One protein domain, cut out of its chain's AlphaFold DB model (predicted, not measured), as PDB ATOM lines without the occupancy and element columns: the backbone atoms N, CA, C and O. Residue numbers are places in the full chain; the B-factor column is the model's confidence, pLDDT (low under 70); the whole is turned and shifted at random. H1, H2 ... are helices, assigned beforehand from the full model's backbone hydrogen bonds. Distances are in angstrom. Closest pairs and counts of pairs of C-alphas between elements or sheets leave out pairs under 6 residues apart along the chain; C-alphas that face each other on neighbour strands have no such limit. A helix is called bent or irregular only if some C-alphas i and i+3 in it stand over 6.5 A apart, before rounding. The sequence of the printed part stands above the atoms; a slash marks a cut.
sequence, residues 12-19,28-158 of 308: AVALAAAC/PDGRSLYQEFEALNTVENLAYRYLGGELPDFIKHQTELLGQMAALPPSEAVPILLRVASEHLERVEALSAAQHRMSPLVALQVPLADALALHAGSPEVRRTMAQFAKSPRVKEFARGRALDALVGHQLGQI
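Overview. This is residues 12 to 19 and 28 to 158 of the 308 residues of an uncharacterized protein of Planctomycetes bacterium (UniProt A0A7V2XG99). Picture two rows of three helices packed one over the other: H4, H7 and H9 side by side, and H2, H5 and H8 side by side running the opposite way, an up and down bundle in which each helix runs against the one before it. The short helices H3 and H6 lie at one end, and H1 crosses the outside of H4. The printed part has 139 residues with nine named helices, H1 to H9 in chain order, and no named strand; the class is all helix. It is compact, with a radius of gyration of the C-alphas of 14.4 A and spans of 45 by 34 by 25 A.

Arrangement. Start with H1, residues 12 to 19, which touches H4, residues 57 to 71, at a steep tilt of 62 degrees; their closest C-alphas, Leu 15 and Gly 67, are 5.1 A apart. H2, residues 30 to 39, touches H4 at 16 degrees, opposite ways; C-alphas 37 and 62 are closest, 5.7 A. H3, residues 43 to 47, is close to H4 but not clearly touching, C-alphas 45 and 58 being 7.5 A apart. H4 and H5, residues 74 to 93, form a hairpin, closest at C-alphas 69 and 77, 5.5 A. H6, residues 97 to 102, is close to H5 but not clearly touching, C-alphas 92 and 100 being 6.8 A apart. H7, residues 105 to 117, touches H4 at 11 degrees, the same way, closest at C-alphas 70 and 115, 5.2 A. H8, residues 123 to 134, touches H5 at 22 degrees, the same way, closest at C-alphas 82 and 125, 6.7 A. H9, residues 140 to 156, touches H7 at 7 degrees, the same way, closest at C-alphas 110 and 142, 4.5 A. H8 and H9 form a hairpin, C-alphas 133 and 143 being closest, 4.4 A. Every O i to N i+4 pair is within hydrogen-bond range in H1, H2, H3, H4, H8 and H9, against 14 of 16 in H5, 1 of 2 in H6 and 6 of 9 in H7.

Along the chain. Find C-alpha 12 at (74.647, -23.040, 23.965), where H1 begins. H4 runs 21.2 A and H5, from C-alpha 74 at (89.937, -34.730, 22.993), 27.3 A. H7, 18.6 A, is irregular, only just: C-alphas 107 and 110 are 6.8 A apart. H9 runs 23.9 A to C-alpha 156 at (94.654, -19.035, 32.144).

Size, cuts and confidence. The farthest C-alphas, Glu 44 and Ile 158, are 47.7 A apart. Residues 20 to 27 are not printed; C-alphas 19 and 28 stand 12.2 A apart across this cut. No link printed whole is long. Look for pLDDT under 70 at residues 12 to 19, 28 and 52.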
ATOM      1  N   ALA A  12      73.980 -22.548  22.756       42.53
ATOM      2  CA  ALA A  12      74.647 -23.040  23.965       42.53
ATOM      3  C   ALA A  12      73.799 -24.092  24.705       42.53
ATOM      4  O   ALA A  12      74.339 -25.050  25.243       42.53
ATOM      5  N   VAL A  13      72.470 -23.942  24.686       44.56
ATOM      6  CA  VAL A  13      71.505 -24.918  25.211       44.56
ATOM      7  C   VAL A  13      71.421 -26.142  24.304       44.56
ATOM      8  O   VAL A  13      71.319 -27.238  24.831       44.56
ATOM      9  N   ALA A  14      71.536 -26.009  22.977       44.03
ATOM     10  CA  ALA A  14      71.618 -27.157  22.070       44.03
ATOM     11  C   ALA A  14      72.918 -27.959  22.266       44.03
ATOM     12  O   ALA A  14      72.858 -29.181  22.354       44.03
ATOM     13  N   LEU A  15      74.070 -27.293  22.436       47.06
ATOM     14  CA  LEU A  15      75.335 -27.950  22.795       47.06
ATOM     15  C   LEU A  15      75.272 -28.591  24.194       47.06
ATOM     16  O   LEU A  15      75.679 -29.736  24.359       47.06
ATOM     17  N   ALA A  16      74.700 -27.909  25.191       47.75
ATOM     18  CA  ALA A  16      74.526 -28.469  26.535       47.75
ATOM     19  C   ALA A  16      73.518 -29.637  26.575       47.75
ATOM     20  O   ALA A  16      73.723 -30.604  27.309       47.75
ATOM     21  N   ALA A  17      72.453 -29.586  25.769       46.84
ATOM     22  CA  ALA A  17      71.466 -30.657  25.636       46.84
ATOM     23  C   ALA A  17      72.014 -31.858  24.847       46.84
ATOM     24  O   ALA A  17      71.677 -32.998  25.170       46.84
ATOM     25  N   ALA A  18      72.895 -31.629  23.866       48.56
ATOM     26  CA  ALA A  18      73.639 -32.691  23.193       48.56
ATOM     27  C   ALA A  18      74.546 -33.435  24.185       48.56
ATOM     28  O   ALA A  18      74.512 -34.661  24.220       48.56
ATOM     29  N   CYS A  19      75.237 -32.718  25.083       47.41
ATOM     30  CA  CYS A  19      76.015 -33.333  26.165       47.41
ATOM     31  C   CYS A  19      75.158 -34.161  27.147       47.41
ATOM     32  O   CYS A  19      75.652 -35.129  27.716       47.41
ATOM     33  N   PRO A  28      78.226 -42.330  19.798       66.69
ATOM     34  CA  PRO A  28      78.492 -42.417  18.372       66.69
ATOM     35  C   PRO A  28      79.985 -42.205  18.142       66.69
ATOM     36  O   PRO A  28      80.574 -41.265  18.679       66.69
ATOM     37  N   ASP A  29      80.606 -43.104  17.379       83.50
ATOM     38  CA  ASP A  29      82.023 -42.982  17.077       83.50
ATOM     39  C   ASP A  29      82.269 -41.703  16.259       83.50
ATOM     40  O   ASP A  29      81.463 -41.307  15.406       83.50
ATOM     41  N   GLY A  30      83.381 -41.017  16.528       83.50
ATOM     42  CA  GLY A  30      83.653 -39.736  15.879       83.50
ATOM     43  C   GLY A  30      83.754 -39.824  14.349       83.50
ATOM     44  O   GLY A  30      83.439 -38.860  13.647       83.50
ATOM     45  N   ARG A  31      84.133 -40.982  13.798       88.31
ATOM     46  CA  ARG A  31      84.220 -41.180  12.347       88.31
ATOM     47  C   ARG A  31      82.830 -41.199  11.710       88.31
ATOM     48  O   ARG A  31      82.663 -40.582  10.660       88.31
ATOM     49  N   SER A  32      81.855 -41.840  12.344       90.88
ATOM     50  CA  SER A  32      80.454 -41.870  11.929       90.88
ATOM     51  C   SER A  32      79.860 -40.466  11.957       90.88
ATOM     52  O   SER A  32      79.259 -40.043  10.973       90.88
ATOM     53  N   LEU A  33      80.107 -39.700  13.029       92.56
ATOM     54  CA  LEU A  33      79.660 -38.304  13.111       92.56
ATOM     55  C   LEU A  33      80.241 -37.455  11.975       92.56
ATOM     56  O   LEU A  33      79.537 -36.642  11.377       92.56
ATOM     57  N   TYR A  34      81.529 -37.635  11.660       94.12
ATOM     58  CA  TYR A  34      82.171 -36.917  10.559       94.12
ATOM     59  C   TYR A  34      81.588 -37.308   9.198       94.12
ATOM     60  O   TYR A  34      81.292 -36.430   8.392       94.12
ATOM     61  N   GLN A  35      81.382 -38.602   8.951       94.56
ATOM     62  CA  GLN A  35      80.789 -39.091   7.705       94.56
ATOM     63  C   GLN A  35      79.371 -38.553   7.502       94.56
ATOM     64  O   GLN A  35      79.019 -38.150   6.396       94.56
ATOM     65  N   GLU A  36      78.577 -38.489   8.567       94.75
ATOM     66  CA  GLU A  36      77.237 -37.908   8.527       94.75
ATOM     67  C   GLU A  36      77.282 -36.397   8.258       94.75
ATOM     68  O   GLU A  36      76.522 -35.881   7.439       94.75
ATOM     69  N   PHE A  37      78.229 -35.685   8.873       95.06
ATOM     70  CA  PHE A  37      78.440 -34.260   8.615       95.06
ATOM     71  C   PHE A  37      78.845 -34.001   7.159       95.06
ATOM     72  O   PHE A  37      78.374 -33.042   6.538       95.06
ATOM     73  N   GLU A  38      79.719 -34.851   6.619       93.38
ATOM     74  CA  GLU A  38      80.203 -34.781   5.243       93.38
ATOM     75  C   GLU A  38      79.096 -35.115   4.236       93.38
ATOM     76  O   GLU A  38      78.963 -34.410   3.236       93.38
ATOM     77  N   ALA A  39      78.239 -36.096   4.532       94.19
ATOM     78  CA  ALA A  39      77.105 -36.475   3.687       94.19
ATOM     79  C   ALA A  39      76.115 -35.319   3.450       94.19
ATOM     80  O   ALA A  39      75.430 -35.284   2.429       94.19
ATOM     81  N   LEU A  40      76.069 -34.339   4.359       92.94
ATOM     82  CA  LEU A  40      75.235 -33.143   4.229       92.94
ATOM     83  C   LEU A  40      75.850 -32.062   3.328       92.94
ATOM     84  O   LEU A  40      75.140 -31.141   2.924       92.94
ATOM     85  N   ASN A  41      77.128 -32.171   2.956       90.06
ATOM     86  CA  ASN A  41      77.813 -31.243   2.048       90.06
ATOM     87  C   ASN A  41      77.601 -31.611   0.568       90.06
ATOM     88  O   ASN A  41      78.547 -31.634  -0.221       90.06
ATOM     89  N   THR A  42      76.358 -31.895   0.171       90.44
ATOM     90  CA  THR A  42      76.012 -32.156  -1.234       90.44
ATOM     91  C   THR A  42      76.145 -30.889  -2.083       90.44
ATOM     92  O   THR A  42      76.061 -29.768  -1.577       90.44
ATOM     93  N   VAL A  43      76.308 -31.049  -3.402       87.38
ATOM     94  CA  VAL A  43      76.357 -29.913  -4.345       87.38
ATOM     95  C   VAL A  43      75.118 -29.023  -4.205       87.38
ATOM     96  O   VAL A  43      75.235 -27.801  -4.212       87.38
ATOM     97  N   GLU A  44      73.945 -29.628  -4.019       88.00
ATOM     98  CA  GLU A  44      72.665 -28.935  -3.843       88.00
ATOM     99  C   GLU A  44      72.641 -28.103  -2.557       88.00
ATOM    100  O   GLU A  44      72.330 -26.911  -2.595       88.00
ATOM    101  N   ASN A  45      73.045 -28.699  -1.431       88.75
ATOM    102  CA  ASN A  45      73.086 -28.017  -0.140       88.75
ATOM    103  C   ASN A  45      74.107 -26.876  -0.139       88.75
ATOM    104  O   ASN A  45      73.822 -25.788   0.359       88.75
ATOM    105  N   LEU A  46      75.279 -27.077  -0.747       83.88
ATOM    106  CA  LEU A  46      76.311 -26.043  -0.849       83.88
ATOM    107  C   LEU A  46      75.924 -24.907  -1.811       83.88
ATOM    108  O   LEU A  46      76.343 -23.765  -1.608       83.88
ATOM    109  N   ALA A  47      75.115 -25.200  -2.833       84.00
ATOM    110  CA  ALA A  47      74.579 -24.213  -3.768       84.00
ATOM    111  C   ALA A  47      73.338 -23.471  -3.236       84.00
ATOM    112  O   ALA A  47      72.923 -22.475  -3.843       84.00
ATOM    113  N   TYR A  48      72.753 -23.929  -2.123       85.75
ATOM    114  CA  TYR A  48      71.594 -23.294  -1.505       85.75
ATOM    115  C   TYR A  48      71.872 -21.812  -1.227       85.75
ATOM    116  O   TYR A  48      72.948 -21.435  -0.765       85.75
ATOM    117  N   ARG A  49      70.896 -20.944  -1.506       83.81
ATOM    118  CA  ARG A  49      71.008 -19.504  -1.248       83.81
ATOM    119  C   ARG A  49      70.226 -19.151   0.004       83.81
ATOM    120  O   ARG A  49      69.003 -19.076  -0.017       83.81
ATOM    121  N   TYR A  50      70.947 -18.898   1.085       76.44
ATOM    122  CA  TYR A  50      70.379 -18.433   2.338       76.44
ATOM    123  C   TYR A  50      70.219 -16.908   2.314       76.44
ATOM    124  O   TYR A  50      71.200 -16.164   2.289       76.44
ATOM    125  N   LEU A  51      68.968 -16.442   2.314       71.69
ATOM    126  CA  LEU A  51      68.601 -15.017   2.271       71.69
ATOM    127  C   LEU A  51      68.181 -14.466   3.648       71.69
ATOM    128  O   LEU A  51      67.613 -13.379   3.738       71.69
ATOM    129  N   GLY A  52      68.481 -15.199   4.725       67.50
ATOM    130  CA  GLY A  52      67.991 -14.919   6.076       67.50
ATOM    131  C   GLY A  52      66.703 -15.680   6.403       67.50
ATOM    132  O   GLY A  52      66.108 -16.322   5.542       67.50
ATOM    133  N   GLY A  53      66.288 -15.636   7.672       76.44
ATOM    134  CA  GLY A  53      65.152 -16.412   8.182       76.44
ATOM    135  C   GLY A  53      65.594 -17.684   8.907       76.44
ATOM    136  O   GLY A  53      66.655 -17.706   9.534       76.44
ATOM    137  N   GLU A  54      64.781 -18.735   8.861       82.00
ATOM    138  CA  GLU A  54      65.129 -20.009   9.496       82.00
ATOM    139  C   GLU A  54      66.282 -20.706   8.775       82.00
ATOM    140  O   GLU A  54      66.383 -20.674   7.551       82.00
ATOM    141  N   LEU A  55      67.173 -21.330   9.550       82.81
ATOM    142  CA  LEU A  55      68.264 -22.115   8.985       82.81
ATOM    143  C   LEU A  55      67.701 -23.322   8.219       82.81
ATOM    144  O   LEU A  55      66.770 -23.958   8.716       82.81
ATOM    145  N   PRO A  56      68.280 -23.681   7.061       89.00
ATOM    146  CA  PRO A  56      67.962 -24.938   6.400       89.00
ATOM    147  C   PRO A  56      68.205 -26.132   7.327       89.00
ATOM    148  O   PRO A  56      69.150 -26.116   8.122       89.00
ATOM    149  N   ASP A  57      67.397 -27.183   7.203       91.25
ATOM    150  CA  ASP A  57      67.465 -28.328   8.120       91.25
ATOM    151  C   ASP A  57      68.822 -29.037   8.082       91.25
ATOM    152  O   ASP A  57      69.335 -29.415   9.131       91.25
ATOM    153  N   PHE A  58      69.484 -29.097   6.923       93.00
ATOM    154  CA  PHE A  58      70.840 -29.648   6.837       93.00
ATOM    155  C   PHE A  58      71.869 -28.828   7.638       93.00
ATOM    156  O   PHE A  58      72.783 -29.405   8.218       93.00
ATOM    157  N   ILE A  59      71.707 -27.502   7.745       92.69
ATOM    158  CA  ILE A  59      72.579 -26.651   8.574       92.69
ATOM    159  C   ILE A  59      72.281 -26.837  10.059       92.69
ATOM    160  O   ILE A  59      73.210 -26.844  10.871       92.69
ATOM    161  N   LYS A  60      71.004 -27.004  10.427       92.88
ATOM    162  CA  LYS A  60      70.626 -27.357  11.804       92.88
ATOM    163  C   LYS A  60      71.278 -28.685  12.192       92.88
ATOM    164  O   LYS A  60      71.966 -28.746  13.205       92.88
ATOM    165  N   HIS A  61      71.177 -29.688  11.323       94.81
ATOM    166  CA  HIS A  61      71.766 -31.007  11.535       94.81
ATOM    167  C   HIS A  61      73.296 -30.959  11.615       94.81
ATOM    168  O   HIS A  61      73.889 -31.497  12.544       94.81
ATOM    169  N   GLN A  62      73.961 -30.227  10.717       95.12
ATOM    170  CA  GLN A  62      75.410 -30.012  10.797       95.12
ATOM    171  C   GLN A  62      75.833 -29.309  12.095       95.12
ATOM    172  O   GLN A  62      76.880 -29.626  12.655       95.12
ATOM    173  N   THR A  63      75.019 -28.384  12.602       94.50
ATOM    174  CA  THR A  63      75.261 -27.715  13.890       94.50
ATOM    175  C   THR A  63      75.143 -28.691  15.064       94.50
ATOM    176  O   THR A  63      75.964 -28.651  15.979       94.50
ATOM    177  N   GLU A  64      74.160 -29.592  15.035       95.00
ATOM    178  CA  GLU A  64      73.997 -30.643  16.046       95.00
ATOM    179  C   GLU A  64      75.166 -31.632  16.028       95.00
ATOM    180  O   GLU A  64      75.716 -31.946  17.084       95.00
ATOM    181  N   LEU A  65      75.602 -32.060  14.839       96.12
ATOM    182  CA  LEU A  65      76.759 -32.941  14.674       96.12
ATOM    183  C   LEU A  65      78.050 -32.300  15.193       96.12
ATOM    184  O   LEU A  65      78.804 -32.960  15.900       96.12
ATOM    185  N   LEU A  66      78.282 -31.008  14.929       96.56
ATOM    186  CA  LEU A  66      79.408 -30.272  15.521       96.56
ATOM    187  C   LEU A  66      79.366 -30.296  17.054       96.56
ATOM    188  O   LEU A  66      80.403 -30.473  17.693       96.56
ATOM    189  N   GLY A  67      78.177 -30.146  17.647       94.06
ATOM    190  CA  GLY A  67      77.989 -30.251  19.093       94.06
ATOM    191  C   GLY A  67      78.333 -31.638  19.636       94.06
ATOM    192  O   GLY A  67      79.030 -31.745  20.643       94.06
ATOM    193  N   GLN A  68      77.906 -32.697  18.944       94.88
ATOM    194  CA  GLN A  68      78.219 -34.080  19.313       94.88
ATOM    195  C   GLN A  68      79.716 -34.382  19.178       94.88
ATOM    196  O   GLN A  68      80.311 -34.916  20.110       94.88
ATOM    197  N   MET A  69      80.352 -33.967  18.076       95.81
ATOM    198  CA  MET A  69      81.802 -34.097  17.882       95.81
ATOM    199  C   MET A  69      82.583 -33.384  18.986       95.81
ATOM    200  O   MET A  69      83.569 -33.914  19.489       95.81
ATOM    201  N   ALA A  70      82.147 -32.186  19.377       94.94
ATOM    202  CA  ALA A  70      82.819 -31.413  20.410       94.94
ATOM    203  C   ALA A  70      82.654 -32.006  21.817       94.94
ATOM    204  O   ALA A  70      83.497 -31.745  22.675       94.94
ATOM    205  N   ALA A  71      81.611 -32.807  22.046       93.75
ATOM    206  CA  ALA A  71      81.387 -33.522  23.298       93.75
ATOM    207  C   ALA A  71      82.242 -34.799  23.439       93.75
ATOM    208  O   ALA A  71      82.321 -35.353  24.537       93.75
ATOM    209  N   LEU A  72      82.886 -35.266  22.362       92.19
ATOM    210  CA  LEU A  72      83.785 -36.420  22.409       92.19
ATOM    211  C   LEU A  72      85.068 -36.122  23.212       92.19
ATOM    212  O   LEU A  72      85.472 -34.960  23.345       92.19
ATOM    213  N   PRO A  73      85.767 -37.164  23.706       92.56
ATOM    214  CA  PRO A  73      87.090 -37.008  24.301       92.56
ATOM    215  C   PRO A  73      88.067 -36.301  23.345       92.56
ATOM    216  O   PRO A  73      88.008 -36.539  22.134       92.56
ATOM    217  N   PRO A  74      89.025 -35.494  23.848       92.88
ATOM    218  CA  PRO A  74      89.937 -34.730  22.993       92.88
ATOM    219  C   PRO A  74      90.709 -35.569  21.963       92.88
ATOM    220  O   PRO A  74      90.943 -35.102  20.851       92.88
ATOM    221  N   SER A  75      91.071 -36.811  22.306       93.06
ATOM    222  CA  SER A  75      91.756 -37.754  21.407       93.06
ATOM    223  C   SER A  75      90.959 -38.083  20.141       93.06
ATOM    224  O   SER A  75      91.558 -38.399  19.117       93.06
ATOM    225  N   GLU A  76      89.631 -37.995  20.203       92.88
ATOM    226  CA  GLU A  76      88.722 -38.256  19.083       92.88
ATOM    227  C   GLU A  76      88.212 -36.955  18.458       92.88
ATOM    228  O   GLU A  76      88.249 -36.797  17.238       92.88
ATOM    229  N   ALA A  77      87.797 -35.990  19.284       94.56
ATOM    230  CA  ALA A  77      87.231 -34.722  18.838       94.56
ATOM    231  C   ALA A  77      88.221 -33.884  18.018       94.56
ATOM    232  O   ALA A  77      87.869 -33.354  16.962       94.56
ATOM    233  N   VAL A  78      89.466 -33.751  18.493       96.31
ATOM    234  CA  VAL A  78      90.441 -32.813  17.915       96.31
ATOM    235  C   VAL A  78      90.751 -33.137  16.448       96.31
ATOM    236  O   VAL A  78      90.588 -32.237  15.624       96.31
ATOM    237  N   PRO A  79      91.130 -34.372  16.060       96.75
ATOM    238  CA  PRO A  79      91.394 -34.689  14.654       96.75
ATOM    239  C   PRO A  79      90.214 -34.374  13.723       96.75
ATOM    240  O   PRO A  79      90.413 -33.859  12.622       96.75
ATOM    241  N   ILE A  80      88.985 -34.641  14.172       96.75
ATOM    242  CA  ILE A  80      87.766 -34.439  13.379       96.75
ATOM    243  C   ILE A  80      87.456 -32.953  13.229       96.75
ATOM    244  O   ILE A  80      87.255 -32.475  12.114       96.75
ATOM    245  N   LEU A  81      87.451 -32.205  14.333       97.44
ATOM    246  CA  LEU A  81      87.140 -30.778  14.316       97.44
ATOM    247  C   LEU A  81      88.177 -29.982  13.518       97.44
ATOM    248  O   LEU A  81      87.809 -29.050  12.804       97.44
ATOM    249  N   LEU A  82      89.457 -30.366  13.583       97.69
ATOM    250  CA  LEU A  82      90.508 -29.771  12.754       97.69
ATOM    251  C   LEU A  82      90.262 -30.021  11.265       97.69
ATOM    252  O   LEU A  82      90.387 -29.097  10.460       97.69
ATOM    253  N   ARG A  83      89.864 -31.246  10.899       97.00
ATOM    254  CA  ARG A  83      89.515 -31.580   9.516       97.00
ATOM    255  C   ARG A  83      88.313 -30.773   9.032       97.00
ATOM    256  O   ARG A  83      88.398 -30.131   7.989       97.00
ATOM    257  N   VAL A  84      87.233 -30.736   9.816       97.12
ATOM    258  CA  VAL A  84      86.040 -29.937   9.496       97.12
ATOM    259  C   VAL A  84      86.405 -28.462   9.336       97.12
ATOM    260  O   VAL A  84      85.937 -27.821   8.398       97.12
ATOM    261  N   ALA A  85      87.265 -27.921  10.200       96.62
ATOM    262  CA  ALA A  85      87.691 -26.530  10.127       96.62
ATOM    263  C   ALA A  85      88.526 -26.209   8.881       96.62
ATOM    264  O   ALA A  85      88.268 -25.183   8.248       96.62
ATOM    265  N   SER A  86      89.472 -27.078   8.508       95.12
ATOM    266  CA  SER A  86      90.270 -26.918   7.281       95.12
ATOM    267  C   SER A  86      89.371 -26.909   6.050       95.12
ATOM    268  O   SER A  86      89.350 -25.938   5.300       95.12
ATOM    269  N   GLU A  87      88.540 -27.943   5.902       95.25
ATOM    270  CA  GLU A  87      87.637 -28.067   4.757       95.25
ATOM    271  C   GLU A  87      86.618 -26.924   4.707       95.25
ATOM    272  O   GLU A  87      86.251 -26.440   3.636       95.25
ATOM    273  N   HIS A  88      86.136 -26.471   5.867       94.81
ATOM    274  CA  HIS A  88      85.231 -25.333   5.945       94.81
ATOM    275  C   HIS A  88      85.894 -24.043   5.455       94.81
ATOM    276  O   HIS A  88      85.289 -23.319   4.663       94.81
ATOM    277  N   LEU A  89      87.115 -23.754   5.919       93.69
ATOM    278  CA  LEU A  89      87.869 -22.579   5.487       93.69
ATOM    279  C   LEU A  89      88.145 -22.626   3.985       93.69
ATOM    280  O   LEU A  89      87.827 -21.658   3.301       93.69
ATOM    281  N   GLU A  90      88.620 -23.756   3.462       93.69
ATOM    282  CA  GLU A  90      88.854 -23.950   2.027       93.69
ATOM    283  C   GLU A  90      87.590 -23.669   1.202       93.69
ATOM    284  O   GLU A  90      87.617 -22.886   0.247       93.69
ATOM    285  N   ARG A  91      86.445 -24.243   1.605       93.25
ATOM    286  CA  ARG A  91      85.158 -24.024   0.925       93.25
ATOM    287  C   ARG A  91      84.746 -22.557   0.965       93.25
ATOM    288  O   ARG A  91      84.321 -22.021  -0.052       93.25
ATOM    289  N   VAL A  92      84.857 -21.903   2.119       92.19
ATOM    290  CA  VAL A  92      84.460 -20.501   2.307       92.19
ATOM    291  C   VAL A  92      85.387 -19.535   1.558       92.19
ATOM    292  O   VAL A  92      84.919 -18.516   1.041       92.19
ATOM    293  N   GLU A  93      86.676 -19.850   1.460       90.88
ATOM    294  CA  GLU A  93      87.673 -19.050   0.743       90.88
ATOM    295  C   GLU A  93      87.556 -19.172  -0.776       90.88
ATOM    296  O   GLU A  93      87.790 -18.184  -1.479       90.88
ATOM    297  N   ALA A  94      87.084 -20.316  -1.275       91.19
ATOM    298  CA  ALA A  94      86.779 -20.519  -2.689       91.19
ATOM    299  C   ALA A  94      85.544 -19.732  -3.181       91.19
ATOM    300  O   ALA A  94      85.355 -19.566  -4.388       91.19
ATOM    301  N   LEU A  95      84.691 -19.225  -2.282       90.00
ATOM    302  CA  LEU A  95      83.491 -18.474  -2.667       90.00
ATOM    303  C   LEU A  95      83.818 -17.040  -3.106       90.00
ATOM    304  O   LEU A  95      84.528 -16.285  -2.433       90.00
ATOM    305  N   SER A  96      83.163 -16.583  -4.179       89.44
ATOM    306  CA  SER A  96      83.120 -15.151  -4.498       89.44
ATOM    307  C   SER A  96      82.431 -14.349  -3.382       89.44
ATOM    308  O   SER A  96      81.638 -14.875  -2.601       89.44
ATOM    309  N   ALA A  97      82.661 -13.032  -3.313       86.81
ATOM    310  CA  ALA A  97      82.023 -12.183  -2.297       86.81
ATOM    311  C   ALA A  97      80.481 -12.193  -2.360       86.81
ATOM    312  O   ALA A  97      79.818 -12.057  -1.330       86.81
ATOM    313  N   ALA A  98      79.901 -12.358  -3.553       86.38
ATOM    314  CA  ALA A  98      78.459 -12.494  -3.728       86.38
ATOM    315  C   ALA A  98      77.954 -13.843  -3.195       86.38
ATOM    316  O   ALA A  98      77.030 -13.862  -2.384       86.38
ATOM    317  N   GLN A  99      78.602 -14.948  -3.578       87.62
ATOM    318  CA  GLN A  99      78.244 -16.289  -3.103       87.62
ATOM    319  C   GLN A  99      78.416 -16.416  -1.593       87.62
ATOM    320  O   GLN A  99      77.523 -16.912  -0.918       87.62
ATOM    321  N   HIS A 100      79.513 -15.890  -1.047       88.56
ATOM    322  CA  HIS A 100      79.783 -15.917   0.384       88.56
ATOM    323  C   HIS A 100      78.643 -15.293   1.195       88.56
ATOM    324  O   HIS A 100      78.231 -15.844   2.205       88.56
ATOM    325  N   ARG A 101      78.073 -14.168   0.743       84.38
ATOM    326  CA  ARG A 101      76.973 -13.500   1.460       84.38
ATOM    327  C   ARG A 101      75.691 -14.330   1.543       84.38
ATOM    328  O   ARG A 101      74.937 -14.123   2.485       84.38
ATOM    329  N   MET A 102      75.470 -15.230   0.590       86.06
ATOM    330  CA  MET A 102      74.269 -16.064   0.499       86.06
ATOM    331  C   MET A 102      74.550 -17.531   0.839       86.06
ATOM    332  O   MET A 102      73.653 -18.359   0.729       86.06
ATOM    333  N   SER A 103      75.786 -17.878   1.200       88.69
ATOM    334  CA  SER A 103      76.158 -19.269   1.418       88.69
ATOM    335  C   SER A 103      75.684 -19.744   2.793       88.69
ATOM    336  O   SER A 103      75.927 -19.060   3.793       88.69
ATOM    337  N   PRO A 104      75.082 -20.938   2.881       86.81
ATOM    338  CA  PRO A 104      74.677 -21.537   4.145       86.81
ATOM    339  C   PRO A 104      75.893 -21.879   5.021       86.81
ATOM    340  O   PRO A 104      75.775 -21.899   6.244       86.81
ATOM    341  N   LEU A 105      77.089 -22.021   4.429       89.06
ATOM    342  CA  LEU A 105      78.343 -22.218   5.163       89.06
ATOM    343  C   LEU A 105      78.613 -21.085   6.159       89.06
ATOM    344  O   LEU A 105      79.152 -21.321   7.234       89.06
ATOM    345  N   VAL A 106      78.179 -19.857   5.871       89.62
ATOM    346  CA  VAL A 106      78.354 -18.736   6.804       89.62
ATOM    347  C   VAL A 106      77.702 -19.005   8.164       89.62
ATOM    348  O   VAL A 106      78.233 -18.577   9.188       89.62
ATOM    349  N   ALA A 107      76.585 -19.735   8.194       89.00
ATOM    350  CA  ALA A 107      75.876 -20.051   9.429       89.00
ATOM    351  C   ALA A 107      76.642 -21.032  10.333       89.00
ATOM    352  O   ALA A 107      76.470 -20.987  11.550       89.00
ATOM    353  N   LEU A 108      77.527 -21.862   9.770       91.94
ATOM    354  CA  LEU A 108      78.324 -22.833  10.530       91.94
ATOM    355  C   LEU A 108      79.540 -22.212  11.221       91.94
ATOM    356  O   LEU A 108      80.095 -22.818  12.132       91.94
ATOM    357  N   GLN A 109      79.951 -21.002  10.834       94.56
ATOM    358  CA  GLN A 109      81.195 -20.404  11.326       94.56
ATOM    359  C   GLN A 109      81.199 -20.182  12.846       94.56
ATOM    360  O   GLN A 109      82.222 -20.396  13.491       94.56
ATOM    361  N   VAL A 110      80.071 -19.754  13.429       94.06
ATOM    362  CA  VAL A 110      79.957 -19.565  14.888       94.06
ATOM    363  C   VAL A 110      79.919 -20.914  15.623       94.06
ATOM    364  O   VAL A 110      80.774 -21.098  16.486       94.06
ATOM    365  N   PRO A 111      79.029 -21.870  15.278       95.44
ATOM    366  CA  PRO A 111      79.046 -23.205  15.879       95.44
ATOM    367  C   PRO A 111      80.401 -23.908  15.805       95.44
ATOM    368  O   PRO A 111      80.838 -24.505  16.782       95.44
ATOM    369  N   LEU A 112      81.096 -23.802  14.671       97.06
ATOM    370  CA  LEU A 112      82.419 -24.388  14.494       97.06
ATOM    371  C   LEU A 112      83.463 -23.732  15.409       97.06
ATOM    372  O   LEU A 112      84.257 -24.432  16.032       97.06
ATOM    373  N   ALA A 113      83.453 -22.400  15.534       96.81
ATOM    374  CA  ALA A 113      84.334 -21.702  16.467       96.81
ATOM    375  C   ALA A 113      84.050 -22.091  17.928       96.81
ATOM    376  O   ALA A 113      84.992 -22.279  18.695       96.81
ATOM    377  N   ASP A 114      82.775 -22.244  18.300       95.88
ATOM    378  CA  ASP A 114      82.363 -22.673  19.641       95.88
ATOM    379  C   ASP A 114      82.776 -24.137  19.915       95.88
ATOM    380  O   ASP A 114      83.285 -24.436  20.995       95.88
ATOM    381  N   ALA A 115      82.652 -25.035  18.930       96.62
ATOM    382  CA  ALA A 115      83.119 -26.421  19.017       96.62
ATOM    383  C   ALA A 115      84.645 -26.513  19.192       96.62
ATOM    384  O   ALA A 115      85.131 -27.224  20.073       96.62
ATOM    385  N   LEU A 116      85.412 -25.752  18.403       97.19
ATOM    386  CA  LEU A 116      86.869 -25.663  18.544       97.19
ATOM    387  C   LEU A 116      87.272 -25.078  19.907       97.19
ATOM    388  O   LEU A 116      88.229 -25.550  20.518       97.19
ATOM    389  N   ALA A 117      86.534 -24.088  20.417       94.94
ATOM    390  CA  ALA A 117      86.835 -23.447  21.697       94.94
ATOM    391  C   ALA A 117      86.845 -24.431  22.879       94.94
ATOM    392  O   ALA A 117      87.659 -24.267  23.790       94.94
ATOM    393  N   LEU A 118      85.999 -25.468  22.852       95.06
ATOM    394  CA  LEU A 118      85.968 -26.520  23.879       95.06
ATOM    395  C   LEU A 118      87.281 -27.313  23.957       95.06
ATOM    396  O   LEU A 118      87.636 -27.819  25.019       95.06
ATOM    397  N   HIS A 119      88.043 -27.347  22.863       94.56
ATOM    398  CA  HIS A 119      89.312 -28.067  22.747       94.56
ATOM    399  C   HIS A 119      90.520 -27.129  22.608       94.56
ATOM    400  O   HIS A 119      91.604 -27.556  22.205       94.56
ATOM    401  N   ALA A 120      90.390 -25.852  22.998       92.38
ATOM    402  CA  ALA A 120      91.459 -24.846  22.911       92.38
ATOM    403  C   ALA A 120      92.714 -25.172  23.756       92.38
ATOM    404  O   ALA A 120      93.739 -24.496  23.644       92.38
ATOM    405  N   GLY A 121      92.675 -26.223  24.585       89.88
ATOM    406  CA  GLY A 121      93.855 -26.802  25.231       89.88
ATOM    407  C   GLY A 121      94.862 -27.418  24.246       89.88
ATOM    408  O   GLY A 121      96.064 -27.385  24.518       89.88
ATOM    409  N   SER A 122      94.421 -27.881  23.069       95.38
ATOM    410  CA  SER A 122      95.309 -28.392  22.011       95.38
ATOM    411  C   SER A 122      96.028 -27.248  21.267       95.38
ATOM    412  O   SER A 122      95.377 -26.304  20.801       95.38
ATOM    413  N   PRO A 123      97.365 -27.316  21.094       95.94
ATOM    414  CA  PRO A 123      98.112 -26.366  20.267       95.94
ATOM    415  C   PRO A 123      97.641 -26.301  18.807       95.94
ATOM    416  O   PRO A 123      97.655 -25.230  18.201       95.94
ATOM    417  N   GLU A 124      97.226 -27.423  18.228       96.94
ATOM    418  CA  GLU A 124      96.722 -27.540  16.853       96.94
ATOM    419  C   GLU A 124      95.394 -26.795  16.700       96.94
ATOM    420  O   GLU A 124      95.211 -26.024  15.754       96.94
ATOM    421  N   VAL A 125      94.493 -26.966  17.674       97.12
ATOM    422  CA  VAL A 125      93.214 -26.246  17.722       97.12
ATOM    423  C   VAL A 125      93.462 -24.748  17.823       97.12
ATOM    424  O   VAL A 125      92.909 -23.989  17.030       97.12
ATOM    425  N   ARG A 126      94.362 -24.300  18.707       96.69
ATOM    426  CA  ARG A 126      94.694 -22.868  18.811       96.69
ATOM    427  C   ARG A 126      95.267 -22.299  17.516       96.69
ATOM    428  O   ARG A 126      94.879 -21.204  17.116       96.69
ATOM    429  N   ARG A 127      96.154 -23.034  16.835       96.50
ATOM    430  CA  ARG A 127      96.688 -22.626  15.522       96.50
ATOM    431  C   ARG A 127      95.569 -22.460  14.492       96.50
ATOM    432  O   ARG A 127      95.527 -21.444  13.801       96.50
ATOM    433  N   THR A 128      94.629 -23.398  14.460       96.25
ATOM    434  CA  THR A 128      93.465 -23.360  13.562       96.25
ATOM    435  C   THR A 128      92.528 -22.201  13.897       96.25
ATOM    436  O   THR A 128      92.133 -21.450  13.012       96.25
ATOM    437  N   MET A 129      92.233 -21.964  15.177       96.50
ATOM    438  CA  MET A 129      91.419 -20.823  15.613       96.50
ATOM    439  C   MET A 129      92.082 -19.480  15.284       96.50
ATOM    440  O   MET A 129      91.392 -18.532  14.918       96.50
ATOM    441  N   ALA A 130      93.414 -19.391  15.354       95.31
ATOM    442  CA  ALA A 130      94.148 -18.193  14.954       95.31
ATOM    443  C   ALA A 130      94.065 -17.941  13.438       95.31
ATOM    444  O   ALA A 130      93.897 -16.798  13.020       95.31
ATOM    445  N   GLN A 131      94.140 -18.989  12.611       94.12
ATOM    446  CA  GLN A 131      93.900 -18.883  11.164       94.12
ATOM    447  C   GLN A 131      92.456 -18.459  10.876       94.12
ATOM    448  O   GLN A 131      92.217 -17.511  10.128       94.12
ATOM    449  N   PHE A 132      91.499 -19.089  11.557       92.50
ATOM    450  CA  PHE A 132      90.076 -18.783  11.459       92.50
ATOM    451  C   PHE A 132      89.775 -17.318  11.815       92.50
ATOM    452  O   PHE A 132      89.043 -16.631  11.105       92.50
ATOM    453  N   ALA A 133      90.404 -16.790  12.870       93.25
ATOM    454  CA  ALA A 133      90.275 -15.393  13.278       93.25
ATOM    455  C   ALA A 133      90.900 -14.392  12.288       93.25
ATOM    456  O   ALA A 133      90.452 -13.244  12.225       93.25
ATOM    457  N   LYS A 134      91.919 -14.806  11.524       92.12
ATOM    458  CA  LYS A 134      92.606 -13.969  10.525       92.12
ATOM    459  C   LYS A 134      91.930 -13.980   9.155       92.12
ATOM    460  O   LYS A 134      92.126 -13.039   8.389       92.12
ATOM    461  N   SER A 135      91.141 -15.007   8.833       91.25
ATOM    462  CA  SER A 135      90.549 -15.128   7.499       91.25
ATOM    463  C   SER A 135      89.526 -14.009   7.235       91.25
ATOM    464  O   SER A 135      88.548 -13.875   7.984       91.25
ATOM    465  N   PRO A 136      89.675 -13.232   6.138       88.94
ATOM    466  CA  PRO A 136      88.756 -12.153   5.774       88.94
ATOM    467  C   PRO A 136      87.348 -12.662   5.422       88.94
ATOM    468  O   PRO A 136      86.396 -11.876   5.381       88.94
ATOM    469  N   ARG A 137      87.194 -13.971   5.193       90.81
ATOM    470  CA  ARG A 137      85.918 -14.614   4.867       90.81
ATOM    471  C   ARG A 137      85.149 -15.089   6.097       90.81
ATOM    472  O   ARG A 137      83.931 -15.189   6.049       90.81
ATOM    473  N   VAL A 138      85.807 -15.283   7.234       92.81
ATOM    474  CA  VAL A 138      85.099 -15.590   8.482       92.81
ATOM    475  C   VAL A 138      84.359 -14.344   8.971       92.81
ATOM    476  O   VAL A 138      84.907 -13.244   8.978       92.81
ATOM    477  N   LYS A 139      83.095 -14.491   9.366       91.44
ATOM    478  CA  LYS A 139      82.264 -13.422   9.915       91.44
ATOM    479  C   LYS A 139      82.791 -12.982  11.265       91.44
ATOM    480  O   LYS A 139      83.245 -13.777  12.082       91.44
ATOM    481  N   GLU A 140      82.620 -11.700  11.535       92.00
ATOM    482  CA  GLU A 140      83.192 -11.062  12.710       92.00
ATOM    483  C   GLU A 140      82.749 -11.680  14.044       92.00
ATOM    484  O   GLU A 140      83.562 -11.841  14.944       92.00
ATOM    485  N   PHE A 141      81.497 -12.125  14.173       91.00
ATOM    486  CA  PHE A 141      81.075 -12.840  15.383       91.00
ATOM    487  C   PHE A 141      81.833 -14.154  15.588       91.00
ATOM    488  O   PHE A 141      82.216 -14.460  16.714       91.00
ATOM    489  N   ALA A 142      82.088 -14.900  14.516       93.94
ATOM    490  CA  ALA A 142      82.849 -16.140  14.567       93.94
ATOM    491  C   ALA A 142      84.342 -15.877  14.850       93.94
ATOM    492  O   ALA A 142      84.935 -16.569  15.677       93.94
ATOM    493  N   ARG A 143      84.926 -14.806  14.283       94.75
ATOM    494  CA  ARG A 143      86.273 -14.334  14.666       94.75
ATOM    495  C   ARG A 143      86.338 -13.965  16.144       94.75
ATOM    496  O   ARG A 143      87.258 -14.382  16.835       94.75
ATOM    497  N   GLY A 144      85.344 -13.228  16.640       93.81
ATOM    498  CA  GLY A 144      85.235 -12.852  18.047       93.81
ATOM    499  C   GLY A 144      85.168 -14.066  18.979       93.81
ATOM    500  O   GLY A 144      85.840 -14.066  20.004       93.81
ATOM    501  N   ARG A 145      84.429 -15.126  18.609       94.56
ATOM    502  CA  ARG A 145      84.434 -16.409  19.342       94.56
ATOM    503  C   ARG A 145      85.812 -17.060  19.346       94.56
ATOM    504  O   ARG A 145      86.284 -17.473  20.403       94.56
ATOM    505  N   ALA A 146      86.463 -17.111  18.185       95.56
ATOM    506  CA  ALA A 146      87.777 -17.720  18.062       95.56
ATOM    507  C   ALA A 146      88.825 -16.997  18.927       95.56
ATOM    508  O   ALA A 146      89.525 -17.623  19.723       95.56
ATOM    509  N   LEU A 147      88.877 -15.667  18.832       96.62
ATOM    510  CA  LEU A 147      89.784 -14.840  19.628       96.62
ATOM    511  C   LEU A 147      89.458 -14.894  21.125       96.62
ATOM    512  O   LEU A 147      90.371 -14.897  21.945       96.62
ATOM    513  N   ASP A 148      88.180 -14.990  21.499       95.44
ATOM    514  CA  ASP A 148      87.786 -15.139  22.901       95.44
ATOM    515  C   ASP A 148      88.288 -16.446  23.536       95.44
ATOM    516  O   ASP A 148      88.685 -16.461  24.703       95.44
ATOM    517  N   ALA A 149      88.281 -17.550  22.791       94.69
ATOM    518  CA  ALA A 149      88.834 -18.803  23.288       94.69
ATOM    519  C   ALA A 149      90.364 -18.725  23.419       94.69
ATOM    520  O   ALA A 149      90.920 -19.146  24.434       94.69
ATOM    521  N   LEU A 150      91.034 -18.129  22.423       95.81
ATOM    522  CA  LEU A 150      92.484 -17.923  22.438       95.81
ATOM    523  C   LEU A 150      92.919 -17.068  23.631       95.81
ATOM    524  O   LEU A 150      93.826 -17.456  24.368       95.81
ATOM    525  N   VAL A 151      92.234 -15.946  23.865       96.00
ATOM    526  CA  VAL A 151      92.539 -15.078  25.004       96.00
ATOM    527  C   VAL A 151      92.186 -15.750  26.326       96.00
ATOM    528  O   VAL A 151      92.932 -15.615  27.285       96.00
ATOM    529  N   GLY A 152      91.109 -16.541  26.388       94.00
ATOM    530  CA  GLY A 152      90.775 -17.335  27.570       94.00
ATOM    531  C   GLY A 152      91.901 -18.294  27.966       94.00
ATOM    532  O   GLY A 152      92.265 -18.357  29.139       94.00
ATOM    533  N   HIS A 153      92.498 -18.983  26.989       92.56
ATOM    534  CA  HIS A 153      93.654 -19.845  27.227       92.56
ATOM    535  C   HIS A 153      94.880 -19.048  27.692       92.56
ATOM    536  O   HIS A 153      95.501 -19.416  28.684       92.56
ATOM    537  N   GLN A 154      95.203 -17.941  27.018       92.94
ATOM    538  CA  GLN A 154      96.335 -17.084  27.379       92.94
ATOM    539  C   GLN A 154      96.194 -16.507  28.795       92.94
ATOM    540  O   GLN A 154      97.147 -16.513  29.564       92.94
ATOM    541  N   LEU A 155      94.996 -16.051  29.167       92.81
ATOM    542  CA  LEU A 155      94.706 -15.544  30.508       92.81
ATOM    543  C   LEU A 155      94.844 -16.636  31.577       92.81
ATOM    544  O   LEU A 155      95.306 -16.342  32.675       92.81
ATOM    545  N   GLY A 156      94.486 -17.884  31.254       89.50
ATOM    546  CA  GLY A 156      94.654 -19.035  32.144       89.50
ATOM    547  C   GLY A 156      96.115 -19.408  32.421       89.50
ATOM    548  O   GLY A 156      96.385 -20.072  33.415       89.50
ATOM    549  N   GLN A 157      97.054 -18.959  31.583       91.75
ATOM    550  CA  GLN A 157      98.495 -19.124  31.807       91.75
ATOM    551  C   GLN A 157      99.087 -18.031  32.712       91.75
ATOM    552  O   GLN A 157     100.231 -18.151  33.141       91.75
ATOM    553  N   ILE A 158      98.335 -16.960  32.992       92.12
ATOM    554  CA  ILE A 158      98.779 -15.861  33.854       92.12
ATOM    555  C   ILE A 158      98.259 -16.122  35.265       92.12
ATOM    556  O   ILE A 158      97.077 -15.905  35.561       92.12
TER     557      ILE A 158